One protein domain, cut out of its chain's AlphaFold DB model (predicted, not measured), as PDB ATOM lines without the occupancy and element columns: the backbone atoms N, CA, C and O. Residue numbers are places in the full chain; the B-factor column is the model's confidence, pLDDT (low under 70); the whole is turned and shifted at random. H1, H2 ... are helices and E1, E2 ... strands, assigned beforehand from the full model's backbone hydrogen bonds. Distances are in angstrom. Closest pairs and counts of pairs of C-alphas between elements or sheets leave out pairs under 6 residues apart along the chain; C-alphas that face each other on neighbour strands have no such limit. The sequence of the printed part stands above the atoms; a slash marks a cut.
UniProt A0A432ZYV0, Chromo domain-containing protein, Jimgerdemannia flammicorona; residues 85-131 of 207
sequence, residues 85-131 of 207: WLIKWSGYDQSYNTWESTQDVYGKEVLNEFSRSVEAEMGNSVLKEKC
ATOM      1  N   TRP A  85     103.083 167.140 153.561       85.88
ATOM      2  CA  TRP A  85     101.693 166.764 153.789       85.88
ATOM      3  C   TRP A  85     101.069 167.697 154.821       85.88
ATOM      4  O   TRP A  85     101.689 167.977 155.842       85.88
ATOM      5  N   LEU A  86      99.843 168.170 154.579       90.06
ATOM      6  CA  LEU A  86      99.101 168.964 155.560       90.06
ATOM      7  C   LEU A  86      98.285 168.028 156.456       90.06
ATOM      8  O   LEU A  86      97.302 167.426 156.017       90.06
ATOM      9  N   ILE A  87      98.690 167.899 157.715       89.31
ATOM     10  CA  ILE A  87      98.109 166.935 158.650       89.31
ATOM     11  C   ILE A  87      97.045 167.603 159.524       89.31
ATOM     12  O   ILE A  87      97.288 168.618 160.179       89.31
ATOM     13  N   LYS A  88      95.853 166.995 159.564       92.38
ATOM     14  CA  LYS A  88      94.786 167.323 160.517       92.38
ATOM     15  C   LYS A  88      94.978 166.485 161.782       92.38
ATOM     16  O   LYS A  88      94.753 165.276 161.768       92.38
ATOM     17  N   TRP A  89      95.321 167.128 162.894       87.19
ATOM     18  CA  TRP A  89      95.438 166.442 164.184       87.19
ATOM     19  C   TRP A  89      94.064 166.138 164.793       87.19
ATOM     20  O   TRP A  89      93.166 166.987 164.793       87.19
ATOM     21  N   SER A  90      93.912 164.919 165.316       86.94
ATOM     22  CA  SER A  90      92.690 164.471 165.995       86.94
ATOM     23  C   SER A  90      92.492 165.214 167.316       86.94
ATOM     24  O   SER A  90      93.422 165.313 168.114       86.94
ATOM     25  N   GLY A  91      91.282 165.732 167.550       91.75
ATOM     26  CA  GLY A  91      90.940 166.493 168.758       91.75
ATOM     27  C   GLY A  91      91.444 167.941 168.784       91.75
ATOM     28  O   GLY A  91      91.228 168.627 169.777       91.75
ATOM     29  N   TYR A  92      92.083 168.407 167.710       92.19
ATOM     30  CA  TYR A  92      92.474 169.805 167.529       92.19
ATOM     31  C   TYR A  92      91.642 170.446 166.422       92.19
ATOM     32  O   TYR A  92      91.142 169.749 165.538       92.19
ATOM     33  N   ASP A  93      91.542 171.771 166.417       92.94
ATOM     34  CA  ASP A  93      90.908 172.516 165.328       92.94
ATOM     35  C   ASP A  93      91.781 172.555 164.071       92.94
ATOM     36  O   ASP A  93      92.923 172.092 164.045       92.94
ATOM     37  N   GLN A  94      91.227 173.069 162.976       86.50
ATOM     38  CA  GLN A  94      91.956 173.209 161.711       86.50
ATOM     39  C   GLN A  94      93.076 174.246 161.769       86.50
ATOM     40  O   GLN A  94      94.045 174.145 161.023       86.50
ATOM     41  N   SER A  95      92.964 175.222 162.672       93.06
ATOM     42  CA  SER A  95      94.010 176.216 162.927       93.06
ATOM     43  C   SER A  95      95.326 175.589 163.398       93.06
ATOM     44  O   SER A  95      96.366 176.232 163.306       93.06
ATOM     45  N   TYR A  96      95.289 174.335 163.858       92.00
ATOM     46  CA  TYR A  96      96.453 173.569 164.294       92.00
ATOM     47  C   TYR A  96      97.004 172.628 163.218       92.00
ATOM     48  O   TYR A  96      97.848 171.792 163.530       92.00
ATOM     49  N   ASN A  97      96.530 172.699 161.973       91.75
ATOM     50  CA  ASN A  97      97.082 171.862 160.911       91.75
ATOM     51  C   ASN A  97      98.549 172.230 160.646       91.75
ATOM     52  O   ASN A  97      98.885 173.410 160.538       91.75
ATOM     53  N   THR A  98      99.409 171.223 160.503       93.69
ATOM     54  CA  THR A  98     100.851 171.411 160.279       93.69
ATOM     55  C   THR A  98     101.305 170.759 158.980       93.69
ATOM     56  O   THR A  98     100.697 169.804 158.497       93.69
ATOM     57  N   TRP A  99     102.366 171.314 158.394       92.00
ATOM     58  CA  TRP A  99     103.033 170.763 157.218       92.00
ATOM     59  C   TRP A  99     104.153 169.832 157.655       92.00
ATOM     60  O   TRP A  99     105.183 170.307 158.124       92.00
ATOM     61  N   GLU A 100     103.967 168.534 157.459       88.69
ATOM     62  CA  GLU A 100     104.931 167.508 157.854       88.69
ATOM     63  C   GLU A 100     105.647 166.928 156.633       88.69
ATOM     64  O   GLU A 100     105.076 166.825 155.539       88.69
ATOM     65  N   SER A 101     106.910 166.537 156.799       89.38
ATOM     66  CA  SER A 101     107.621 165.810 155.750       89.38
ATOM     67  C   SER A 101     107.118 164.364 155.666       89.38
ATOM     68  O   SER A 101     106.606 163.803 156.633       89.38
ATOM     69  N   THR A 102     107.304 163.709 154.518       85.50
ATOM     70  CA  THR A 102     106.969 162.276 154.367       85.50
ATOM     71  C   THR A 102     107.693 161.387 155.394       85.50
ATOM     72  O   THR A 102     107.214 160.301 155.716       85.50
ATOM     73  N   GLN A 103     108.850 161.825 155.900       87.38
ATOM     74  CA  GLN A 103     109.632 161.077 156.886       87.38
ATOM     75  C   GLN A 103     109.073 161.230 158.308       87.38
ATOM     76  O   GLN A 103     109.158 160.279 159.085       87.38
ATOM     77  N   ASP A 104     108.456 162.375 158.613       87.69
ATOM     78  CA  ASP A 104     107.944 162.709 159.951       87.69
ATOM     79  C   ASP A 104     106.528 162.168 160.205       87.69
ATOM     80  O   ASP A 104     106.095 162.012 161.351       87.69
ATOM     81  N   VAL A 105     105.787 161.840 159.142       86.12
ATOM     82  CA  VAL A 105     104.442 161.269 159.257       86.12
ATOM     83  C   VAL A 105     104.519 159.789 159.640       86.12
ATOM     84  O   VAL A 105     104.919 158.922 158.859       86.12
ATOM     85  N   TYR A 106     104.055 159.479 160.849       84.44
ATOM     86  CA  TYR A 106     103.852 158.105 161.301       84.44
ATOM     87  C   TYR A 106     102.604 157.489 160.646       84.44
ATOM     88  O   TYR A 106     101.531 158.086 160.663       84.44
ATOM     89  N   GLY A 107     102.735 156.266 160.117       84.00
ATOM     90  CA  GLY A 107     101.647 155.542 159.442       84.00
ATOM     91  C   GLY A 107     101.667 155.715 157.923       84.00
ATOM     92  O   GLY A 107     100.764 156.310 157.332       84.00
ATOM     93  N   LYS A 108     102.710 155.182 157.275       84.12
ATOM     94  CA  LYS A 108     102.912 155.274 155.817       84.12
ATOM     95  C   LYS A 108     101.791 154.601 155.023       84.12
ATOM     96  O   LYS A 108     101.577 154.928 153.861       84.12
ATOM     97  N   GLU A 109     101.060 153.680 155.642       87.69
ATOM     98  CA  GLU A 109      99.905 153.007 155.056       87.69
ATOM     99  C   GLU A 109      98.798 154.009 154.719       87.69
ATOM    100  O   GLU A 109      98.229 153.941 153.632       87.69
ATOM    101  N   VAL A 110      98.559 154.978 155.610       85.62
ATOM    102  CA  VAL A 110      97.540 156.023 155.430       85.62
ATOM    103  C   VAL A 110      97.926 156.951 154.285       85.62
ATOM    104  O   VAL A 110      97.099 157.255 153.428       85.62
ATOM    105  N   LEU A 111      99.202 157.345 154.225       85.75
ATOM    106  CA  LEU A 111      99.731 158.134 153.113       85.75
ATOM    107  C   LEU A 111      99.610 157.390 151.781       85.75
ATOM    108  O   LEU A 111      99.241 157.993 150.777       85.75
ATOM    109  N   ASN A 112      99.885 156.085 151.762       87.25
ATOM    110  CA  ASN A 112      99.797 155.272 150.551       87.25
ATOM    111  C   ASN A 112      98.350 155.078 150.077       87.25
ATOM    112  O   ASN A 112      98.091 155.159 148.878       87.25
ATOM    113  N   GLU A 113      97.411 154.814 150.988       88.62
ATOM    114  CA  GLU A 113      95.987 154.685 150.655       88.62
ATOM    115  C   GLU A 113      95.440 155.998 150.095       88.62
ATOM    116  O   GLU A 113      94.807 156.010 149.040       88.62
ATOM    117  N   PHE A 114      95.795 157.106 150.740       86.75
ATOM    118  CA  PHE A 114      95.441 158.437 150.286       86.75
ATOM    119  C   PHE A 114      96.084 158.792 148.929       86.75
ATOM    120  O   PHE A 114      95.421 159.294 148.025       86.75
ATOM    121  N   SER A 115      97.369 158.484 148.734       83.06
ATOM    122  CA  SER A 115      98.048 158.725 147.450       83.06
ATOM    123  C   SER A 115      97.361 157.970 146.314       83.06
ATOM    124  O   SER A 115      97.110 158.542 145.258       83.06
ATOM    125  N   ARG A 116      96.967 156.713 146.557       88.00
ATOM    126  CA  ARG A 116      96.207 155.915 145.586       88.00
ATOM    127  C   ARG A 116      94.832 156.501 145.285       88.00
ATOM    128  O   ARG A 116      94.423 156.463 144.128       88.00
ATOM    129  N   SER A 117      94.111 157.016 146.286       86.19
ATOM    130  CA  SER A 117      92.790 157.607 146.045       86.19
ATOM    131  C   SER A 117      92.894 158.863 145.183       86.19
ATOM    132  O   SER A 117      92.132 159.010 144.231       86.19
ATOM    133  N   VAL A 118      93.887 159.722 145.441       83.31
ATOM    134  CA  VAL A 118      94.118 160.919 144.618       83.31
ATOM    135  C   VAL A 118      94.597 160.553 143.215       83.31
ATOM    136  O   VAL A 118      94.141 161.154 142.243       83.31
ATOM    137  N   GLU A 119      95.470 159.553 143.075       85.25
ATOM    138  CA  GLU A 119      95.898 159.057 141.760       85.25
ATOM    139  C   GLU A 119      94.718 158.542 140.933       85.25
ATOM    140  O   GLU A 119      94.670 158.788 139.725       85.25
ATOM    141  N   ALA A 120      93.767 157.861 141.576       89.12
ATOM    142  CA  ALA A 120      92.568 157.348 140.928       89.12
ATOM    143  C   ALA A 120      91.587 158.462 140.522       89.12
ATOM    144  O   ALA A 120      90.976 158.364 139.460       89.12
ATOM    145  N   GLU A 121      91.440 159.510 141.337       87.44
ATOM    146  CA  GLU A 121      90.494 160.604 141.080       87.44
ATOM    147  C   GLU A 121      91.037 161.635 140.080       87.44
ATOM    148  O   GLU A 121      90.347 162.023 139.138       87.44
ATOM    149  N   MET A 122      92.277 162.086 140.274       83.12
ATOM    150  CA  MET A 122      92.848 163.219 139.536       83.12
ATOM    151  C   MET A 122      93.785 162.796 138.399       83.12
ATOM    152  O   MET A 122      94.152 163.623 137.561       83.12
ATOM    153  N   GLY A 123      94.176 161.521 138.354       83.50
ATOM    154  CA  GLY A 123      95.181 161.017 137.429       83.50
ATOM    155  C   GLY A 123      96.610 161.382 137.851       83.50
ATOM    156  O   GLY A 123      96.891 162.428 138.438       83.50
ATOM    157  N   ASN A 124      97.557 160.505 137.511       74.38
ATOM    158  CA  ASN A 124      98.958 160.603 137.941       74.38
ATOM    159  C   ASN A 124      99.677 161.867 137.402       74.38
ATOM    160  O   ASN A 124     100.637 162.356 137.995       74.38
ATOM    161  N   SER A 125      99.202 162.444 136.292       72.00
ATOM    162  CA  SER A 125      99.772 163.672 135.719       72.00
ATOM    163  C   SER A 125      99.497 164.910 136.575       72.00
ATOM    164  O   SER A 125     100.382 165.744 136.738       72.00
ATOM    165  N   VAL A 126      98.307 165.014 137.174       67.81
ATOM    166  CA  VAL A 126      97.904 166.205 137.937       67.81
ATOM    167  C   VAL A 126      98.564 166.236 139.316       67.81
ATOM    168  O   VAL A 126      98.926 167.307 139.798       67.81
ATOM    169  N   LEU A 127      98.806 165.071 139.923       65.38
ATOM    170  CA  LEU A 127      99.535 164.954 141.190       65.38
ATOM    171  C   LEU A 127     100.960 165.500 141.104       65.38
ATOM    172  O   LEU A 127     101.381 166.252 141.982       65.38
ATOM    173  N   LYS A 128     101.678 165.175 140.024       66.62
ATOM    174  CA  LYS A 128     103.055 165.643 139.814       66.62
ATOM    175  C   LYS A 128     103.155 167.156 139.643       66.62
ATOM    176  O   LYS A 128     104.170 167.738 140.009       66.62
ATOM    177  N   GLU A 129     102.119 167.785 139.096       61.84
ATOM    178  CA  GLU A 129     102.156 169.203 138.735       61.84
ATOM    179  C   GLU A 129     101.454 170.111 139.761       61.84
ATOM    180  O   GLU A 129     101.847 171.265 139.926       61.84
ATOM    181  N   LYS A 130     100.439 169.611 140.485       53.50
ATOM    182  CA  LYS A 130      99.559 170.446 141.328       53.50
ATOM    183  C   LYS A 130      99.438 170.036 142.794       53.50
ATOM    184  O   LYS A 130      99.006 170.862 143.601       53.50
ATOM    185  N   CYS A 131      99.835 168.833 143.204       48.34
ATOM    186  CA  CYS A 131      99.665 168.411 144.598       48.34
ATOM    187  C   CYS A 131     100.835 168.858 145.487       48.34
ATOM    188  O   CYS A 131     101.631 168.056 145.963       48.34
TER     189      CYS A 131
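Overview. This is residues 85 to 131 of the 207 residues of the protein "Chromo domain-containing protein" of Jimgerdemannia flammicorona (UniProt A0A432ZYV0). This is an open, loose arch: a small hairpin of two strands, E1 and E2, makes one end, the long helix H1 runs from near it along one side, and the short helix H2 turns off at the far end. The hairpin's loop sticks out with residues 90 to 95, and the first and last printed residues come back towards each other across the open side. The printed part has 47 residues, with the named elements E1, E2, H1 and H2 in that order along the chain; the sheet's order is E1 - E2, antiparallel, and the class is mixed, helices and strands. The whole is loose, with a radius of gyration of the C-alphas of 12.1 A, and elongated, with spans of 33 by 21 by 17 A.

Along the chain. Find C-alpha 85 at (101.693, 166.764, 153.789), where E1 begins; this strand takes residues 85 to 87 and is 6.0 A long from first to last C-alpha. Read on to residues 98 to 101 for E2, 9.9 A long. Next look at C-alpha 108 at (102.912, 155.274, 155.817), where H1 begins; it takes residues 108 to 122 and runs 20.7 A to C-alpha 122 at (92.848, 163.219, 139.536). After Gly 123 comes H2, residues 124 to 130, 10.4 A long, ending with C-alpha 130 at (99.559, 170.446, 141.328).

Arrangement. Start with E1 and E2, a hairpin of antiparallel neighbours whose directions stand at 138 degrees. The C-alphas of Leu 86 and Trp 99 face each other at 4.6 A. Look at N 85 and O 100, 2.8 A apart, and at N 87 and O 98, 2.9 A apart, both within hydrogen-bond range. E1 and H1 are apart, and H2 is apart from both strands. At the other end, H1 and H2 are close but not clearly touching, about perpendicular at 84 degrees; their closest C-alphas, those of Glu 119 and Leu 127, are 7.0 A apart. In H1 every O i to N i+4 pair is within hydrogen-bond range; in H2 1 of 3 is, beside 1 of 4 O i to N i+3 pairs.

Size, cuts and confidence. The two C-alphas farthest apart are those of Gly 91 and Ser 125, at 34.3 A, while the C-alphas of Trp 85 and Cys 131, the first and last printed, are 9.6 A apart. The printed part has no cut. The link from H1 to H2 is tight; those from E1 to E2, 10 residues, and from E2 to H1, 6 residues, are short. In the B-factor column you will find a mean pLDDT of 83.7 for the printed part, with low confidence, under 70, at residues 126 to 131.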